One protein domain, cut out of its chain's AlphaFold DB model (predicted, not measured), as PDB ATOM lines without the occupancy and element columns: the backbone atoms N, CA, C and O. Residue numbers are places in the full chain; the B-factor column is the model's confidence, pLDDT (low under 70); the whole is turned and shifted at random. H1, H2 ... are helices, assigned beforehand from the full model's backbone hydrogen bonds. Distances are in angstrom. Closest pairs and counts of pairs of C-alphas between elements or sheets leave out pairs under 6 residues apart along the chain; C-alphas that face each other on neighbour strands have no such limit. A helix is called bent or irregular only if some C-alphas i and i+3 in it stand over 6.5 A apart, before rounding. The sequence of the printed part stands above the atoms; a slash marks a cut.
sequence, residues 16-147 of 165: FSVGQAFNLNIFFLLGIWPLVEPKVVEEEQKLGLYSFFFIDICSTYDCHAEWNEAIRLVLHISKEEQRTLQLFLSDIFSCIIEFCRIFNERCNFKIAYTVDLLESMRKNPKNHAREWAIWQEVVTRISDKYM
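AT A GLANCE: This is residues 16 to 147 of the 165 residues of an uncharacterized protein of Chlamydiae bacterium (UniProt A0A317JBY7). What does the model look like? It is a compact body of crossed helices: H1a, the first arm of bent H1, runs between H7 on one side and H2 and H5 on the other. H3 packs on H5, which folds back into H6. What is it made of? The printed part has 132 residues, with seven named helices, H1 to H7 in chain order, all helix by class; the radius of gyration of the C-alphas is 14.5 A and the spans are 45 by 31 by 27 A.

HOW THE PARTS SIT: How does H1, residues 18 to 47, run? By its hydrogen bonds it was assigned as one helix, but it is bent, with C-alphas 31 and 34 7.1 A apart; its arms are H1a, residues 18 to 31, and H1b, residues 34 to 47. What touches H1a? H7, residues 125 to 146, touches it at a steep tilt of 51 degrees, closest C-alphas Phe 28 and Trp 135, 6.0 A. H5, residues 89 to 107, touches its residues 21 to 25 alone, closest C-alphas Asn 25 and Ile 96, 5.9 A. H2, residues 53 to 60, touches its residues 26 to 30 alone, closest C-alphas Ile 26 and Cys 58, 5.7 A. What else touches? H3, residues 64 to 75, touches H5, closest C-alphas Ala 70 and Phe 99, 5.0 A, and H4, residues 79 to 82, closest C-alphas Asn 68 and Lys 79, 6.4 A. H5 and H6, residues 112 to 123, form a hairpin at a shallow tilt of 18 degrees. Are the backbones whole? Every O i to N i+4 pair is within hydrogen-bond range in H1a, H3, H5 and H6, against 7 of 10 in H1b, 2 of 4 in H2 and 15 of 18 in H7; H4 is too short for one.

IN THESE COORDINATES: Where does H1a begin? C-alpha 18 is at (167.986, 168.568, 227.948), and H1a is 19.7 A long, H1b 20.2 A. Where does H7 end? C-alpha 146 is at (177.882, 166.304, 221.441); H7 is 26.2 A long, H5 26.7 A. Which are irregular? H1b, with C-alphas 35 and 38 6.7 A apart, and H7, with C-alphas 127 and 130 8.6 A apart.

THE WHOLE: How large is it? The two C-alphas farthest apart, of Lys 46 and Thr 84, are 45.4 A apart. Is it cut? The printed part has no cut, and no link is long. Where is confidence low? The pLDDT is under 70 at residues 43 to 61, 107 to 110 and 146 to 147.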
ATOM      1  N   PHE A  16     167.470 169.673 220.468       92.56
ATOM      2  CA  PHE A  16     168.520 169.243 221.392       92.56
ATOM      3  C   PHE A  16     167.918 168.534 222.609       92.56
ATOM      4  O   PHE A  16     166.856 168.932 223.094       92.56
ATOM      5  N   SER A  17     168.614 167.535 223.157       93.06
ATOM      6  CA  SER A  17     168.247 166.961 224.460       93.06
ATOM      7  C   SER A  17     168.409 167.989 225.588       93.06
ATOM      8  O   SER A  17     169.100 169.001 225.438       93.06
ATOM      9  N   VAL A  18     167.825 167.712 226.758       93.50
ATOM     10  CA  VAL A  18     167.986 168.568 227.948       93.50
ATOM     11  C   VAL A  18     169.454 168.732 228.353       93.50
ATOM     12  O   VAL A  18     169.865 169.854 228.651       93.50
ATOM     13  N   GLY A  19     170.265 167.671 228.308       91.38
ATOM     14  CA  GLY A  19     171.692 167.764 228.616       91.38
ATOM     15  C   GLY A  19     172.515 168.501 227.566       91.38
ATOM     16  O   GLY A  19     173.417 169.274 227.898       91.38
ATOM     17  N   GLN A  20     172.179 168.358 226.281       91.06
ATOM     18  CA  GLN A  20     172.791 169.173 225.229       91.06
ATOM     19  C   GLN A  20     172.438 170.656 225.404       91.06
ATOM     20  O   GLN A  20     173.312 171.515 225.299       91.06
ATOM     21  N   ALA A  21     171.181 170.955 225.733       93.69
ATOM     22  CA  ALA A  21     170.720 172.307 226.020       93.69
ATOM     23  C   ALA A  21     171.379 172.906 227.276       93.69
ATOM     24  O   ALA A  21     171.738 174.083 227.275       93.69
ATOM     25  N   PHE A  22     171.621 172.095 228.308       92.69
ATOM     26  CA  PHE A  22     172.404 172.498 229.477       92.69
ATOM     27  C   PHE A  22     173.843 172.866 229.097       92.69
ATOM     28  O   PHE A  22     174.344 173.919 229.484       92.69
ATOM     29  N   ASN A  23     174.499 172.048 228.274       90.44
ATOM     30  CA  ASN A  23     175.835 172.368 227.777       90.44
ATOM     31  C   ASN A  23     175.830 173.671 226.958       90.44
ATOM     32  O   ASN A  23     176.687 174.528 227.171       90.44
ATOM     33  N   LEU A  24     174.846 173.866 226.070       92.81
ATOM     34  CA  LEU A  24     174.673 175.130 225.344       92.81
ATOM     35  C   LEU A  24     174.573 176.323 226.302       92.81
ATOM     36  O   LEU A  24     175.261 177.317 226.083       92.81
ATOM     37  N   ASN A  25     173.777 176.206 227.370       93.19
ATOM     38  CA  ASN A  25     173.667 177.222 228.418       93.19
ATOM     39  C   ASN A  25     175.040 177.560 229.026       93.19
ATOM     40  O   ASN A  25     175.486 178.701 228.927       93.19
ATOM     41  N   ILE A  26     175.744 176.570 229.585       90.94
ATOM     42  CA  ILE A  26     177.020 176.807 230.277       90.94
ATOM     43  C   ILE A  26     178.068 177.415 229.338       90.94
ATOM     44  O   ILE A  26     178.697 178.423 229.670       90.94
ATOM     45  N   PHE A  27     178.240 176.852 228.140       90.62
ATOM     46  CA  PHE A  27     179.234 177.358 227.193       90.62
ATOM     47  C   PHE A  27     178.881 178.742 226.653       90.62
ATOM     48  O   PHE A  27     179.786 179.542 226.408       90.62
ATOM     49  N   PHE A  28     177.595 179.050 226.493       93.25
ATOM     50  CA  PHE A  28     177.171 180.380 226.089       93.25
ATOM     51  C   PHE A  28     177.438 181.414 227.182       93.25
ATOM     52  O   PHE A  28     178.042 182.444 226.888       93.25
ATOM     53  N   LEU A  29     177.088 181.120 228.440       90.50
ATOM     54  CA  LEU A  29     177.366 182.009 229.571       90.50
ATOM     55  C   LEU A  29     178.874 182.270 229.735       90.50
ATOM     56  O   LEU A  29     179.292 183.421 229.852       90.50
ATOM     57  N   LEU A  30     179.710 181.233 229.631       87.94
ATOM     58  CA  LEU A  30     181.169 181.391 229.611       87.94
ATOM     59  C   LEU A  30     181.653 182.243 228.430       87.94
ATOM     60  O   LEU A  30     182.574 183.044 228.579       87.94
ATOM     61  N   GLY A  31     181.038 182.082 227.257       89.50
ATOM     62  CA  GLY A  31     181.384 182.836 226.055       89.50
ATOM     63  C   GLY A  31     181.049 184.324 226.154       89.50
ATOM     64  O   GLY A  31     181.825 185.153 225.680       89.50
ATOM     65  N   ILE A  32     179.924 184.681 226.783       89.44
ATOM     66  CA  ILE A  32     179.523 186.086 226.964       89.44
ATOM     67  C   ILE A  32     180.211 186.754 228.157       89.44
ATOM     68  O   ILE A  32     180.227 187.984 228.218       89.44
ATOM     69  N   TRP A  33     180.802 185.984 229.080       85.75
ATOM     70  CA  TRP A  33     181.449 186.523 230.280       85.75
ATOM     71  C   TRP A  33     182.433 187.666 229.990       85.75
ATOM     72  O   TRP A  33     182.278 188.711 230.609       85.75
ATOM     73  N   PRO A  34     183.346 187.597 229.001       85.56
ATOM     74  CA  PRO A  34     184.263 188.707 228.711       85.56
ATOM     75  C   PRO A  34     183.581 190.025 228.295       85.56
ATOM     76  O   PRO A  34     184.218 191.077 228.297       85.56
ATOM     77  N   LEU A  35     182.306 189.988 227.889       84.25
ATOM     78  CA  LEU A  35     181.504 191.181 227.574       84.25
ATOM     79  C   LEU A  35     180.801 191.744 228.811       84.25
ATOM     80  O   LEU A  35     180.557 192.947 228.898       84.25
ATOM     81  N   VAL A  36     180.469 190.859 229.745       82.12
ATOM     82  CA  VAL A  36     179.724 191.145 230.970       82.12
ATOM     83  C   VAL A  36     180.669 191.552 232.105       82.12
ATOM     84  O   VAL A  36     180.394 192.523 232.806       82.12
ATOM     85  N   GLU A  37     181.805 190.867 232.244       80.38
ATOM     86  CA  GLU A  37     182.797 191.030 233.311       80.38
ATOM     87  C   GLU A  37     183.198 192.488 233.537       80.38
ATOM     88  O   GLU A  37     183.122 192.927 234.681       80.38
ATOM     89  N   PRO A  38     183.541 193.300 232.515       79.62
ATOM     90  CA  PRO A  38     183.956 194.676 232.773       79.62
ATOM     91  C   PRO A  38     182.852 195.516 233.422       79.62
ATOM     92  O   PRO A  38     183.148 196.408 234.212       79.62
ATOM     93  N   LYS A  39     181.582 195.239 233.097       75.31
ATOM     94  CA  LYS A  39     180.419 195.946 233.650       75.31
ATOM     95  C   LYS A  39     180.088 195.472 235.052       75.31
ATOM     96  O   LYS A  39     179.878 196.302 235.930       75.31
ATOM     97  N   VAL A  40     180.123 194.161 235.261       70.00
ATOM     98  CA  VAL A  40     179.939 193.556 236.580       70.00
ATOM     99  C   VAL A  40     181.037 194.037 237.524       70.00
ATOM    100  O   VAL A  40     180.726 194.655 238.529       70.00
ATOM    101  N   VAL A  41     182.314 193.917 237.160       71.44
ATOM    102  CA  VAL A  41     183.439 194.395 237.981       71.44
ATOM    103  C   VAL A  41     183.322 195.888 238.297       71.44
ATOM    104  O   VAL A  41     183.576 196.280 239.432       71.44
ATOM    105  N   GLU A  42     182.907 196.733 237.347       71.12
ATOM    106  CA  GLU A  42     182.707 198.165 237.605       71.12
ATOM    107  C   GLU A  42     181.613 198.424 238.659       71.12
ATOM    108  O   GLU A  42     181.777 199.277 239.535       71.12
ATOM    109  N   GLU A  43     180.486 197.716 238.585       67.00
ATOM    110  CA  GLU A  43     179.376 197.849 239.535       67.00
ATOM    111  C   GLU A  43     179.689 197.214 240.891       67.00
ATOM    112  O   GLU A  43     179.337 197.748 241.942       67.00
ATOM    113  N   GLU A  44     180.409 196.107 240.886       65.62
ATOM    114  CA  GLU A  44     180.749 195.348 242.076       65.62
ATOM    115  C   GLU A  44     181.893 195.955 242.874       65.62
ATOM    116  O   GLU A  44     181.810 196.021 244.102       65.62
ATOM    117  N   GLN A  45     182.902 196.516 242.200       63.12
ATOM    118  CA  GLN A  45     183.931 197.325 242.852       63.12
ATOM    119  C   GLN A  45     183.321 198.532 243.569       63.12
ATOM    120  O   GLN A  45     183.770 198.882 244.659       63.12
ATOM    121  N   LYS A  46     182.262 199.142 243.013       62.94
ATOM    122  CA  LYS A  46     181.524 200.232 243.681       62.94
ATOM    123  C   LYS A  46     180.790 199.760 244.941       62.94
ATOM    124  O   LYS A  46     180.511 200.577 245.814       62.94
ATOM    125  N   LEU A  47     180.479 198.468 245.038       60.03
ATOM    126  CA  LEU A  47     179.711 197.867 246.131       60.03
ATOM    127  C   LEU A  47     180.565 197.023 247.094       60.03
ATOM    128  O   LEU A  47     180.034 196.551 248.097       60.03
ATOM    129  N   GLY A  48     181.862 196.843 246.818       54.47
ATOM    130  CA  GLY A  48     182.766 196.008 247.616       54.47
ATOM    131  C   GLY A  48     182.454 194.509 247.548       54.47
ATOM    132  O   GLY A  48     182.740 193.785 248.499       54.47
ATOM    133  N   LEU A  49     181.835 194.052 246.457       57.44
ATOM    134  CA  LEU A  49     181.458 192.655 246.230       57.44
ATOM    135  C   LEU A  49     182.270 192.077 245.061       57.44
ATOM    136  O   LEU A  49     182.865 192.827 244.296       57.44
ATOM    137  N   TYR A  50     182.320 190.752 244.952       56.62
ATOM    138  CA  TYR A  50     182.843 190.034 243.788       56.62
ATOM    139  C   TYR A  50     181.828 188.938 243.436       56.62
ATOM    140  O   TYR A  50     181.582 188.046 244.251       56.62
ATOM    141  N   SER A  51     181.214 189.010 242.259       58.19
ATOM    142  CA  SER A  51     180.225 188.057 241.766       58.19
ATOM    143  C   SER A  51     181.013 186.899 241.218       58.19
ATOM    144  O   SER A  51     181.521 186.905 240.096       58.19
ATOM    145  N   PHE A  52     181.110 185.872 242.046       64.19
ATOM    146  CA  PHE A  52     181.679 184.608 241.638       64.19
ATOM    147  C   PHE A  52     180.736 183.822 240.724       64.19
ATOM    148  O   PHE A  52     181.103 182.732 240.339       64.19
ATOM    149  N   PHE A  53     179.571 184.333 240.299       65.88
ATOM    150  CA  PHE A  53     178.588 183.552 239.532       65.88
ATOM    151  C   PHE A  53     179.185 182.796 238.333       65.88
ATOM    152  O   PHE A  53     179.009 181.586 238.214       65.88
ATOM    153  N   PHE A  54     179.937 183.472 237.459       66.50
ATOM    154  CA  PHE A  54     180.533 182.824 236.284       66.50
ATOM    155  C   PHE A  54     181.693 181.888 236.641       66.50
ATOM    156  O   PHE A  54     181.984 180.961 235.891       66.50
ATOM    157  N   ILE A  55     182.336 182.097 237.790       63.22
ATOM    158  CA  ILE A  55     183.377 181.210 238.303       63.22
ATOM    159  C   ILE A  55     182.710 180.009 238.984       63.22
ATOM    160  O   ILE A  55     182.885 178.891 238.530       63.22
ATOM    161  N   ASP A  56     181.878 180.208 239.993       63.38
ATOM    162  CA  ASP A  56     181.269 179.167 240.819       63.38
ATOM    163  C   ASP A  56     180.257 178.305 240.057       63.38
ATOM    164  O   ASP A  56     180.279 177.084 240.198       63.38
ATOM    165  N   ILE A  57     179.398 178.894 239.218       66.69
ATOM    166  CA  ILE A  57     178.317 178.151 238.545       66.69
ATOM    167  C   ILE A  57     178.795 177.535 237.234       66.69
ATOM    168  O   ILE A  57     178.544 176.360 236.962       66.69
ATOM    169  N   CYS A  58     179.532 178.293 236.420       65.56
ATOM    170  CA  CYS A  58     179.934 177.801 235.103       65.56
ATOM    171  C   CYS A  58     181.209 176.936 235.127       65.56
ATOM    172  O   CYS A  58     181.477 176.254 234.137       65.56
ATOM    173  N   SER A  59     181.998 176.931 236.215       61.53
ATOM    174  CA  SER A  59     183.183 176.057 236.321       61.53
ATOM    175  C   SER A  59     182.908 174.703 236.974       61.53
ATOM    176  O   SER A  59     183.625 173.744 236.686       61.53
ATOM    177  N   THR A  60     181.881 174.601 237.824       62.19
ATOM    178  CA  THR A  60     181.589 173.377 238.589       62.19
ATOM    179  C   THR A  60     180.587 172.458 237.897       62.19
ATOM    180  O   THR A  60     180.579 171.267 238.187       62.19
ATOM    181  N   TYR A  61     179.785 172.984 236.959       65.56
ATOM    182  CA  TYR A  61     178.702 172.265 236.268       65.56
ATOM    183  C   TYR A  61     177.652 171.656 237.218       65.56
ATOM    184  O   TYR A  61     176.821 170.868 236.783       65.56
ATOM    185  N   ASP A  62     177.633 172.039 238.497       73.50
ATOM    186  CA  ASP A  62     176.756 171.449 239.514       73.50
ATOM    187  C   ASP A  62     175.493 172.302 239.716       73.50
ATOM    188  O   ASP A  62     175.227 172.840 240.785       73.50
ATOM    189  N   CYS A  63     174.764 172.527 238.620       86.50
ATOM    190  CA  CYS A  63     173.555 173.366 238.578       86.50
ATOM    191  C   CYS A  63     172.448 172.745 237.710       86.50
ATOM    192  O   CYS A  63     171.653 173.434 237.057       86.50
ATOM    193  N   HIS A  64     172.411 171.411 237.662       89.69
ATOM    194  CA  HIS A  64     171.442 170.663 236.865       89.69
ATOM    195  C   HIS A  64     170.026 170.816 237.437       89.69
ATOM    196  O   HIS A  64     169.050 170.875 236.685       89.69
ATOM    197  N   ALA A  65     169.892 170.919 238.762       90.12
ATOM    198  CA  ALA A  65     168.629 171.201 239.430       90.12
ATOM    199  C   ALA A  65     168.030 172.552 239.004       90.12
ATOM    200  O   ALA A  65     166.852 172.607 238.643       90.12
ATOM    201  N   GLU A  66     168.819 173.629 238.997       91.00
ATOM    202  CA  GLU A  66     168.390 174.957 238.541       91.00
ATOM    203  C   GLU A  66     168.030 174.960 237.057       91.00
ATOM    204  O   GLU A  66     167.069 175.617 236.662       91.00
ATOM    205  N   TRP A  67     168.750 174.192 236.239       94.12
ATOM    206  CA  TRP A  67     168.411 174.029 234.827       94.12
ATOM    207  C   TRP A  67     167.057 173.340 234.619       94.12
ATOM    208  O   TRP A  67     166.220 173.843 233.870       94.12
ATOM    209  N   ASN A  68     166.799 172.234 235.325       94.19
ATOM    210  CA  ASN A  68     165.497 171.555 235.280       94.19
ATOM    211  C   ASN A  68     164.359 172.479 235.742       94.19
ATOM    212  O   ASN A  68     163.253 172.442 235.198       94.19
ATOM    213  N   GLU A  69     164.628 173.323 236.740       94.50
ATOM    214  CA  GLU A  69     163.664 174.303 237.232       94.50
ATOM    215  C   GLU A  69     163.404 175.422 236.221       94.50
ATOM    216  O   GLU A  69     162.247 175.776 235.998       94.50
ATOM    217  N   ALA A  70     164.439 175.926 235.544       96.06
ATOM    218  CA  ALA A  70     164.281 176.893 234.460       96.06
ATOM    219  C   ALA A  70     163.397 176.328 233.338       96.06
ATOM    220  O   ALA A  70     162.451 176.985 232.900       96.06
ATOM    221  N   ILE A  71     163.636 175.076 232.934       96.94
ATOM    222  CA  ILE A  71     162.798 174.383 231.948       96.94
ATOM    223  C   ILE A  71     161.354 174.250 232.451       96.94
ATOM    224  O   ILE A  71     160.414 174.542 231.710       96.94
ATOM    225  N   ARG A  72     161.156 173.848 233.713       96.75
ATOM    226  CA  ARG A  72     159.821 173.718 234.316       96.75
ATOM    227  C   ARG A  72     159.068 175.048 234.307       96.75
ATOM    228  O   ARG A  72     157.872 175.068 234.026       96.75
ATOM    229  N   LEU A  73     159.742 176.149 234.628       96.38
ATOM    230  CA  LEU A  73     159.134 177.478 234.677       96.38
ATOM    231  C   LEU A  73     158.782 178.006 233.282       96.38
ATOM    232  O   LEU A  73     157.703 178.570 233.117       96.38
ATOM    233  N   VAL A  74     159.647 177.785 232.289       97.50
ATOM    234  CA  VAL A  74     159.444 178.278 230.916       97.50
ATOM    235  C   VAL A  74     158.437 177.432 230.135       97.50
ATOM    236  O   VAL A  74     157.603 177.985 229.424       97.50
ATOM    237  N   LEU A  75     158.511 176.103 230.248       97.06
ATOM    238  CA  LEU A  75     157.726 175.175 229.424       97.06
ATOM    239  C   LEU A  75     156.580 174.491 230.174       97.06
ATOM    240  O   LEU A  75     155.785 173.791 229.555       97.06
ATOM    241  N   HIS A  76     156.471 174.692 231.490       96.50
ATOM    242  CA  HIS A  76     155.420 174.107 232.334       96.50
ATOM    243  C   HIS A  76     155.373 172.570 232.318       96.50
ATOM    244  O   HIS A  76     154.308 171.975 232.469       96.50
ATOM    245  N   ILE A  77     156.536 171.933 232.184       94.00
ATOM    246  CA  ILE A  77     156.703 170.472 232.155       94.00
ATOM    247  C   ILE A  77     157.425 169.961 233.402       94.00
ATOM    248  O   ILE A  77     158.375 170.584 233.887       94.00
ATOM    249  N   SER A  78     156.990 168.813 233.918       92.88
ATOM    250  CA  SER A  78     157.603 168.179 235.089       92.88
ATOM    251  C   SER A  78     159.003 167.635 234.788       92.88
ATOM    252  O   SER A  78     159.352 167.370 233.638       92.88
ATOM    253  N   LYS A  79     159.815 167.424 235.831       89.56
ATOM    254  CA  LYS A  79     161.174 166.879 235.693       89.56
ATOM    255  C   LYS A  79     161.174 165.483 235.055       89.56
ATOM    256  O   LYS A  79     162.093 165.131 234.320       89.56
ATOM    257  N   GLU A  80     160.149 164.681 235.322       91.19
ATOM    258  CA  GLU A  80     159.976 163.353 234.740       91.19
ATOM    259  C   GLU A  80     159.751 163.432 233.225       91.19
ATOM    260  O   GLU A  80     160.379 162.686 232.474       91.19
ATOM    261  N   GLU A  81     158.918 164.374 232.773       93.38
ATOM    262  CA  GLU A  81     158.636 164.614 231.351       93.38
ATOM    263  C   GLU A  81     159.836 165.221 230.610       93.38
ATOM    264  O   GLU A  81     160.038 164.954 229.424       93.38
ATOM    265  N   GLN A  82     160.686 165.981 231.309       94.00
ATOM    266  CA  GLN A  82     161.896 166.580 230.735       94.00
ATOM    267  C   GLN A  82     162.892 165.536 230.206       94.00
ATOM    268  O   GLN A  82     163.648 165.828 229.283       94.00
ATOM    269  N   ARG A  83     162.884 164.299 230.719       91.19
ATOM    270  CA  ARG A  83     163.856 163.254 230.333       91.19
ATOM    271  C   ARG A  83     163.810 162.863 228.860       91.19
ATOM    272  O   ARG A  83     164.822 162.436 228.314       91.19
ATOM    273  N   THR A  84     162.643 162.968 228.233       92.38
ATOM    274  CA  THR A  84     162.455 162.661 226.806       92.38
ATOM    275  C   THR A  84     162.215 163.913 225.969       92.38
ATOM    276  O   THR A  84     161.932 163.808 224.777       92.38
ATOM    277  N   LEU A  85     162.311 165.096 226.580       94.62
ATOM    278  CA  LEU A  85     162.087 166.370 225.916       94.62
ATOM    279  C   LEU A  85     163.186 166.659 224.892       94.62
ATOM    280  O   LEU A  85     164.369 166.415 225.132       94.62
ATOM    281  N   GLN A  86     162.769 167.225 223.765       95.00
ATOM    282  CA  GLN A  86     163.644 167.812 222.762       95.00
ATOM    283  C   GLN A  86     163.325 169.305 222.668       95.00
ATOM    284  O   GLN A  86     162.160 169.679 222.541       95.00
ATOM    285  N   LEU A  87     164.348 170.145 222.774       95.19
ATOM    286  CA  LEU A  87     164.231 171.597 222.869       95.19
ATOM    287  C   LEU A  87     164.666 172.264 221.567       95.19
ATOM    288  O   LEU A  87     165.728 171.940 221.031       95.19
ATOM    289  N   PHE A  88     163.893 173.242 221.096       96.31
ATOM    290  CA  PHE A  88     164.331 174.141 220.029       96.31
ATOM    291  C   PHE A  88     165.254 175.225 220.591       96.31
ATOM    292  O   PHE A  88     165.126 175.627 221.748       96.31
ATOM    293  N   LEU A  89     166.139 175.788 219.761       95.25
ATOM    294  CA  LEU A  89     167.061 176.859 220.182       95.25
ATOM    295  C   LEU A  89     166.352 178.056 220.844       95.25
ATOM    296  O   LEU A  89     166.911 178.669 221.751       95.25
ATOM    297  N   SER A  90     165.128 178.384 220.421       95.31
ATOM    298  CA  SER A  90     164.314 179.446 221.028       95.31
ATOM    299  C   SER A  90     163.922 179.147 222.475       95.31
ATOM    300  O   SER A  90     163.933 180.046 223.322       95.31
ATOM    301  N   ASP A  91     163.594 177.886 222.758       97.56
ATOM    302  CA  ASP A  91     163.204 177.432 224.091       97.56
ATOM    303  C   ASP A  91     164.428 177.406 224.993       97.56
ATOM    304  O   ASP A  91     164.383 177.924 226.106       97.56
ATOM    305  N   ILE A  92     165.553 176.905 224.471       97.06
ATOM    306  CA  ILE A  92     166.841 176.892 225.172       97.06
ATOM    307  C   ILE A  92     167.228 178.316 225.564       97.06
ATOM    308  O   ILE A  92     167.498 178.570 226.733       97.06
ATOM    309  N   PHE A  93     167.185 179.266 224.626       96.75
ATOM    310  CA  PHE A  93     167.530 180.660 224.916       96.75
ATOM    311  C   PHE A  93     166.616 181.277 225.985       96.75
ATOM    312  O   PHE A  93     167.077 182.010 226.859       96.75
ATOM    313  N   SER A  94     165.322 180.945 225.966       97.38
ATOM    314  CA  SER A  94     164.381 181.390 227.001       97.38
ATOM    315  C   SER A  94     164.681 180.756 228.365       97.38
ATOM    316  O   SER A  94     164.649 181.454 229.377       97.38
ATOM    317  N   CYS A  95     165.049 179.472 228.397       97.56
ATOM    318  CA  CYS A  95     165.475 178.780 229.614       97.56
ATOM    319  C   CYS A  95     166.777 179.357 230.185       97.56
ATOM    320  O   CYS A  95     166.904 179.438 231.399       97.56
ATOM    321  N   ILE A  96     167.719 179.819 229.354       95.81
ATOM    322  CA  ILE A  96     168.958 180.477 229.817       95.81
ATOM    323  C   ILE A  96     168.645 181.768 230.585       95.81
ATOM    324  O   ILE A  96     169.240 182.030 231.633       95.81
ATOM    325  N   ILE A  97     167.697 182.571 230.091       95.50
ATOM    326  CA  ILE A  97     167.250 183.788 230.785       95.50
ATOM    327  C   ILE A  97     166.679 183.424 232.159       95.50
ATOM    328  O   ILE A  97     167.051 184.033 233.163       95.50
ATOM    329  N   GLU A  98     165.798 182.426 232.206       95.94
ATOM    330  CA  GLU A  98     165.149 182.008 233.448       95.94
ATOM    331  C   GLU A  98     166.138 181.375 234.435       95.94
ATOM    332  O   GLU A  98     166.122 181.687 235.620       95.94
ATOM    333  N   PHE A  99     167.081 180.575 233.939       93.19
ATOM    334  CA  PHE A  99     168.195 180.038 234.715       93.19
ATOM    335  C   PHE A  99     168.985 181.159 235.402       93.19
ATOM    336  O   PHE A  99     169.230 181.110 236.607       93.19
ATOM    337  N   CYS A 100     169.313 182.224 234.667       90.75
ATOM    338  CA  CYS A 100     169.990 183.386 235.237       90.75
ATOM    339  C   CYS A 100     169.126 184.110 236.287       90.75
ATOM    340  O   CYS A 100     169.654 184.579 237.295       90.75
ATOM    341  N   ARG A 101     167.799 184.182 236.110       90.69
ATOM    342  CA  ARG A 101     166.901 184.751 237.132       90.69
ATOM    343  C   ARG A 101     166.900 183.940 238.417       90.69
ATOM    344  O   ARG A 101     167.058 184.532 239.481       90.69
ATOM    345  N   ILE A 102     166.810 182.614 238.319       89.12
ATOM    346  CA  ILE A 102     166.851 181.711 239.477       89.12
ATOM    347  C   ILE A 102     168.105 181.980 240.317       89.12
ATOM    348  O   ILE A 102     168.013 182.130 241.535       89.12
ATOM    349  N   PHE A 103     169.271 182.104 239.682       83.56
ATOM    350  CA  PHE A 103     170.517 182.401 240.391       83.56
ATOM    351  C   PHE A 103     170.592 183.823 240.942       83.56
ATOM    352  O   PHE A 103     171.116 184.031 242.040       83.56
ATOM    353  N   ASN A 104     170.055 184.802 240.214       78.62
ATOM    354  CA  ASN A 104     169.973 186.171 240.708       78.62
ATOM    355  C   ASN A 104     169.114 186.258 241.981       78.62
ATOM    356  O   ASN A 104     169.505 186.927 242.933       78.62
ATOM    357  N   GLU A 105     167.983 185.551 242.010       82.12
ATOM    358  CA  GLU A 105     167.055 185.525 243.144       82.12
ATOM    359  C   GLU A 105     167.584 184.709 244.327       82.12
ATOM    360  O   GLU A 105     167.517 185.164 245.466       82.12
ATOM    361  N   ARG A 106     168.131 183.510 244.083       75.19
ATOM    362  CA  ARG A 106     168.508 182.577 245.159       75.19
ATOM    363  C   ARG A 106     169.826 182.882 245.825       75.19
ATOM    364  O   ARG A 106     169.981 182.666 247.023       75.19
ATOM    365  N   CYS A 107     170.791 183.325 245.040       62.94
ATOM    366  CA  CYS A 107     172.163 183.438 245.503       62.94
ATOM    367  C   CYS A 107     172.597 184.897 245.643       62.94
ATOM    368  O   CYS A 107     173.748 185.158 245.977       62.94
ATOM    369  N   ASN A 108     171.685 185.848 245.385       64.50
ATOM    370  CA  ASN A 108     171.948 187.287 245.423       64.50
ATOM    371  C   ASN A 108     173.214 187.666 244.628       64.50
ATOM    372  O   ASN A 108     173.948 188.582 244.996       64.50
ATOM    373  N   PHE A 109     173.482 186.943 243.532       65.12
ATOM    374  CA  PHE A 109     174.710 187.074 242.741       65.12
ATOM    375  C   PHE A 109     174.784 188.371 241.919       65.12
ATOM    376  O   PHE A 109     175.778 188.596 241.229       65.12
ATOM    377  N   LYS A 110     173.746 189.217 241.979       69.44
ATOM    378  CA  LYS A 110     173.650 190.513 241.287       69.44
ATOM    379  C   LYS A 110     173.942 190.433 239.786       69.44
ATOM    380  O   LYS A 110     174.488 191.359 239.198       69.44
ATOM    381  N   ILE A 111     173.503 189.360 239.133       75.00
ATOM    382  CA  ILE A 111     173.647 189.170 237.680       75.00
ATOM    383  C   ILE A 111     172.505 189.807 236.877       75.00
ATOM    384  O   ILE A 111     172.222 189.399 235.752       75.00
ATOM    385  N   ALA A 112     171.848 190.826 237.441       79.25
ATOM    386  CA  ALA A 112     170.751 191.551 236.800       79.25
ATOM    387  C   ALA A 112     171.157 192.106 235.424       79.25
ATOM    388  O   ALA A 112     170.401 191.962 234.468       79.25
ATOM    389  N   TYR A 113     172.386 192.620 235.293       82.56
ATOM    390  CA  TYR A 113     172.921 193.068 234.006       82.56
ATOM    391  C   TYR A 113     172.918 191.953 232.948       82.56
ATOM    392  O   TYR A 113     172.526 192.187 231.807       82.56
ATOM    393  N   THR A 114     173.320 190.730 233.311       86.62
ATOM    394  CA  THR A 114     173.301 189.578 232.396       86.62
ATOM    395  C   THR A 114     171.876 189.257 231.961       86.62
ATOM    396  O   THR A 114     171.628 189.067 230.773       86.62
ATOM    397  N   VAL A 115     170.925 189.236 232.900       88.81
ATOM    398  CA  VAL A 115     169.507 188.997 232.591       88.81
ATOM    399  C   VAL A 115     168.976 190.065 231.628       88.81
ATOM    400  O   VAL A 115     168.363 189.724 230.614       88.81
ATOM    401  N   ASP A 116     169.263 191.340 231.891       89.62
ATOM    402  CA  ASP A 116     168.845 192.464 231.046       89.62
ATOM    403  C   ASP A 116     169.473 192.406 229.649       89.62
ATOM    404  O   ASP A 116     168.796 192.669 228.648       89.62
ATOM    405  N   LEU A 117     170.748 192.016 229.557       91.06
ATOM    406  CA  LEU A 117     171.433 191.798 228.287       91.06
ATOM    407  C   LEU A 117     170.733 190.707 227.474       91.06
ATOM    408  O   LEU A 117     170.375 190.950 226.323       91.06
ATOM    409  N   LEU A 118     170.485 189.537 228.065       94.00
ATOM    410  CA  LEU A 118     169.843 188.414 227.376       94.00
ATOM    411  C   LEU A 118     168.412 188.755 226.926       94.00
ATOM    412  O   LEU A 118     168.000 188.434 225.808       94.00
ATOM    413  N   GLU A 119     167.660 189.475 227.757       94.88
ATOM    414  CA  GLU A 119     166.342 190.002 227.400       94.88
ATOM    415  C   GLU A 119     166.408 190.999 226.233       94.88
ATOM    416  O   GLU A 119     165.572 190.977 225.323       94.88
ATOM    417  N   SER A 120     167.420 191.865 226.225       94.31
ATOM    418  CA  SER A 120     167.659 192.826 225.148       94.31
ATOM    419  C   SER A 120     168.072 192.132 223.845       94.31
ATOM    420  O   SER A 120     167.548 192.471 222.779       94.31
ATOM    421  N   MET A 121     168.929 191.108 223.923       94.69
ATOM    422  CA  MET A 121     169.306 190.251 222.795       94.69
ATOM    423  C   MET A 121     168.084 189.611 222.146       94.69
ATOM    424  O   MET A 121     167.960 189.646 220.919       94.69
ATOM    425  N   ARG A 122     167.171 189.071 222.963       93.94
ATOM    426  CA  ARG A 122     165.920 188.455 222.504       93.94
ATOM    427  C   ARG A 122     165.015 189.456 221.786       93.94
ATOM    428  O   ARG A 122     164.447 189.134 220.747       93.94
ATOM    429  N   LYS A 123     164.884 190.673 222.323       93.88
ATOM    430  CA  LYS A 123     164.016 191.724 221.760       93.88
ATOM    431  C   LYS A 123     164.586 192.360 220.496       93.88
ATOM    432  O   LYS A 123     163.816 192.746 219.619       93.88
ATOM    433  N   ASN A 124     165.907 192.517 220.405       92.56
ATOM    434  CA  ASN A 124     166.531 193.222 219.290       92.56
ATOM    435  C   ASN A 124     167.846 192.576 218.821       92.56
ATOM    436  O   ASN A 124     168.925 193.136 219.036       92.56
ATOM    437  N   PRO A 125     167.783 191.436 218.110       88.38
ATOM    438  CA  PRO A 125     168.976 190.684 217.733       88.38
ATOM    439  C   PRO A 125     170.002 191.470 216.911       88.38
ATOM    440  O   PRO A 125     171.205 191.268 217.048       88.38
ATOM    441  N   LYS A 126     169.538 192.418 216.088       90.88
ATOM    442  CA  LYS A 126     170.403 193.226 215.215       90.88
ATOM    443  C   LYS A 126     171.363 194.128 215.992       90.88
ATOM    444  O   LYS A 126     172.447 194.415 215.495       90.88
ATOM    445  N   ASN A 127     170.975 194.553 217.193       93.12
ATOM    446  CA  ASN A 127     171.787 195.438 218.029       93.12
ATOM    447  C   ASN A 127     172.812 194.685 218.887       93.12
ATOM    448  O   ASN A 127     173.683 195.321 219.468       93.12
ATOM    449  N   HIS A 128     172.727 193.355 218.929       93.25
ATOM    450  CA  HIS A 128     173.567 192.485 219.755       93.25
ATOM    451  C   HIS A 128     174.322 191.472 218.893       93.25
ATOM    452  O   HIS A 128     174.393 190.280 219.189       93.25
ATOM    453  N   ALA A 129     174.825 191.929 217.742       92.94
ATOM    454  CA  ALA A 129     175.428 191.056 216.736       92.94
ATOM    455  C   ALA A 129     176.644 190.281 217.272       92.94
ATOM    456  O   ALA A 129     176.894 189.158 216.838       92.94
ATOM    457  N   ARG A 130     177.390 190.861 218.221       93.94
ATOM    458  CA  ARG A 130     178.570 190.224 218.820       93.94
ATOM    459  C   ARG A 130     178.168 189.081 219.749       93.94
ATOM    460  O   ARG A 130     178.739 188.000 219.670       93.94
ATOM    461  N   GLU A 131     177.175 189.306 220.594       94.31
ATOM    462  CA  GLU A 131     176.629 188.327 221.527       94.31
ATOM    463  C   GLU A 131     175.944 187.184 220.768       94.31
ATOM    464  O   GLU A 131     176.136 186.009 221.082       94.31
ATOM    465  N   TRP A 132     175.207 187.509 219.702       94.62
ATOM    466  CA  TRP A 132     174.619 186.503 218.820       94.62
ATOM    467  C   TRP A 132     175.669 185.705 218.046       94.62
ATOM    468  O   TRP A 132     175.460 184.515 217.824       94.62
ATOM    469  N   ALA A 133     176.806 186.299 217.673       94.44
ATOM    470  CA  ALA A 133     177.904 185.542 217.073       94.44
ATOM    471  C   ALA A 133     178.463 184.486 218.043       94.44
ATOM    472  O   ALA A 133     178.678 183.349 217.632       94.44
ATOM    473  N   ILE A 134     178.602 184.827 219.331       94.88
ATOM    474  CA  ILE A 134     179.004 183.875 220.381       94.88
ATOM    475  C   ILE A 134     177.972 182.749 220.507       94.88
ATOM    476  O   ILE A 134     178.345 181.578 220.541       94.88
ATOM    477  N   TRP A 135     176.675 183.079 220.529       94.69
ATOM    478  CA  TRP A 135     175.609 182.071 220.548       94.69
ATOM    479  C   TRP A 135     175.724 181.096 219.370       94.69
ATOM    480  O   TRP A 135     175.721 179.884 219.570       94.69
ATOM    481  N   GLN A 136     175.883 181.609 218.146       93.31
ATOM    482  CA  GLN A 136     176.004 180.776 216.945       93.31
ATOM    483  C   GLN A 136     177.260 179.894 216.962       93.31
ATOM    484  O   GLN A 136     177.199 178.723 216.581       93.31
ATOM    485  N   GLU A 137     178.390 180.424 217.437       92.94
ATOM    486  CA  GLU A 137     179.627 179.656 217.594       92.94
ATOM    487  C   GLU A 137     179.444 178.500 218.588       92.94
ATOM    488  O   GLU A 137     179.811 177.361 218.293       92.94
ATOM    489  N   VAL A 138     178.825 178.768 219.741       92.06
ATOM    490  CA  VAL A 138     178.547 177.752 220.765       92.06
ATOM    491  C   VAL A 138     177.595 176.685 220.235       92.06
ATOM    492  O   VAL A 138     177.895 175.498 220.368       92.06
ATOM    493  N   VAL A 139     176.498 177.080 219.581       92.50
ATOM    494  CA  VAL A 139     175.549 176.140 218.967       92.50
ATOM    495  C   VAL A 139     176.252 175.225 217.973       92.50
ATOM    496  O   VAL A 139     176.093 174.006 218.045       92.50
ATOM    497  N   THR A 140     177.084 175.786 217.097       90.69
ATOM    498  CA  THR A 140     177.854 175.013 216.113       90.69
ATOM    499  C   THR A 140     178.793 174.028 216.809       90.69
ATOM    500  O   THR A 140     178.754 172.826 216.551       90.69
ATOM    501  N   ARG A 141     179.582 174.507 217.777       87.38
ATOM    502  CA  ARG A 141     180.563 173.692 218.503       87.38
ATOM    503  C   ARG A 141     179.924 172.542 219.281       87.38
ATOM    504  O   ARG A 141     180.485 171.445 219.318       87.38
ATOM    505  N   ILE A 142     178.796 172.788 219.948       84.88
ATOM    506  CA  ILE A 142     178.100 171.752 220.716       84.88
ATOM    507  C   ILE A 142     177.441 170.743 219.785       84.88
ATOM    508  O   ILE A 142     177.576 169.543 220.026       84.88
ATOM    509  N   SER A 143     176.841 171.206 218.689       85.25
ATOM    510  CA  SER A 143     176.313 170.324 217.646       85.25
ATOM    511  C   SER A 143     177.406 169.388 217.120       85.25
ATOM    512  O   SER A 143     177.225 168.177 217.092       85.25
ATOM    513  N   ASP A 144     178.599 169.902 216.824       80.31
ATOM    514  CA  ASP A 144     179.696 169.076 216.311       80.31
ATOM    515  C   ASP A 144     180.237 168.055 217.320       80.31
ATOM    516  O   ASP A 144     180.616 166.941 216.948       80.31
ATOM    517  N   LYS A 145     180.311 168.434 218.600       72.50
ATOM    518  CA  LYS A 145     181.006 167.654 219.634       72.50
ATOM    519  C   LYS A 145     180.094 166.694 220.404       72.50
ATOM    520  O   LYS A 145     180.578 165.664 220.874       72.50
ATOM    521  N   TYR A 146     178.807 167.013 220.546       66.44
ATOM    522  CA  TYR A 146     177.882 166.304 221.441       66.44
ATOM    523  C   TYR A 146     176.742 165.572 220.720       66.44
ATOM    524  O   TYR A 146     175.934 164.933 221.387       66.44
ATOM    525  N   MET A 147     176.702 165.565 219.381       64.12
ATOM    526  CA  MET A 147     175.768 164.715 218.617       64.12
ATOM    527  C   MET A 147     175.948 163.212 218.893       64.12
ATOM    528  O   MET A 147     174.992 162.456 218.775       64.12
TER     529      MET A 147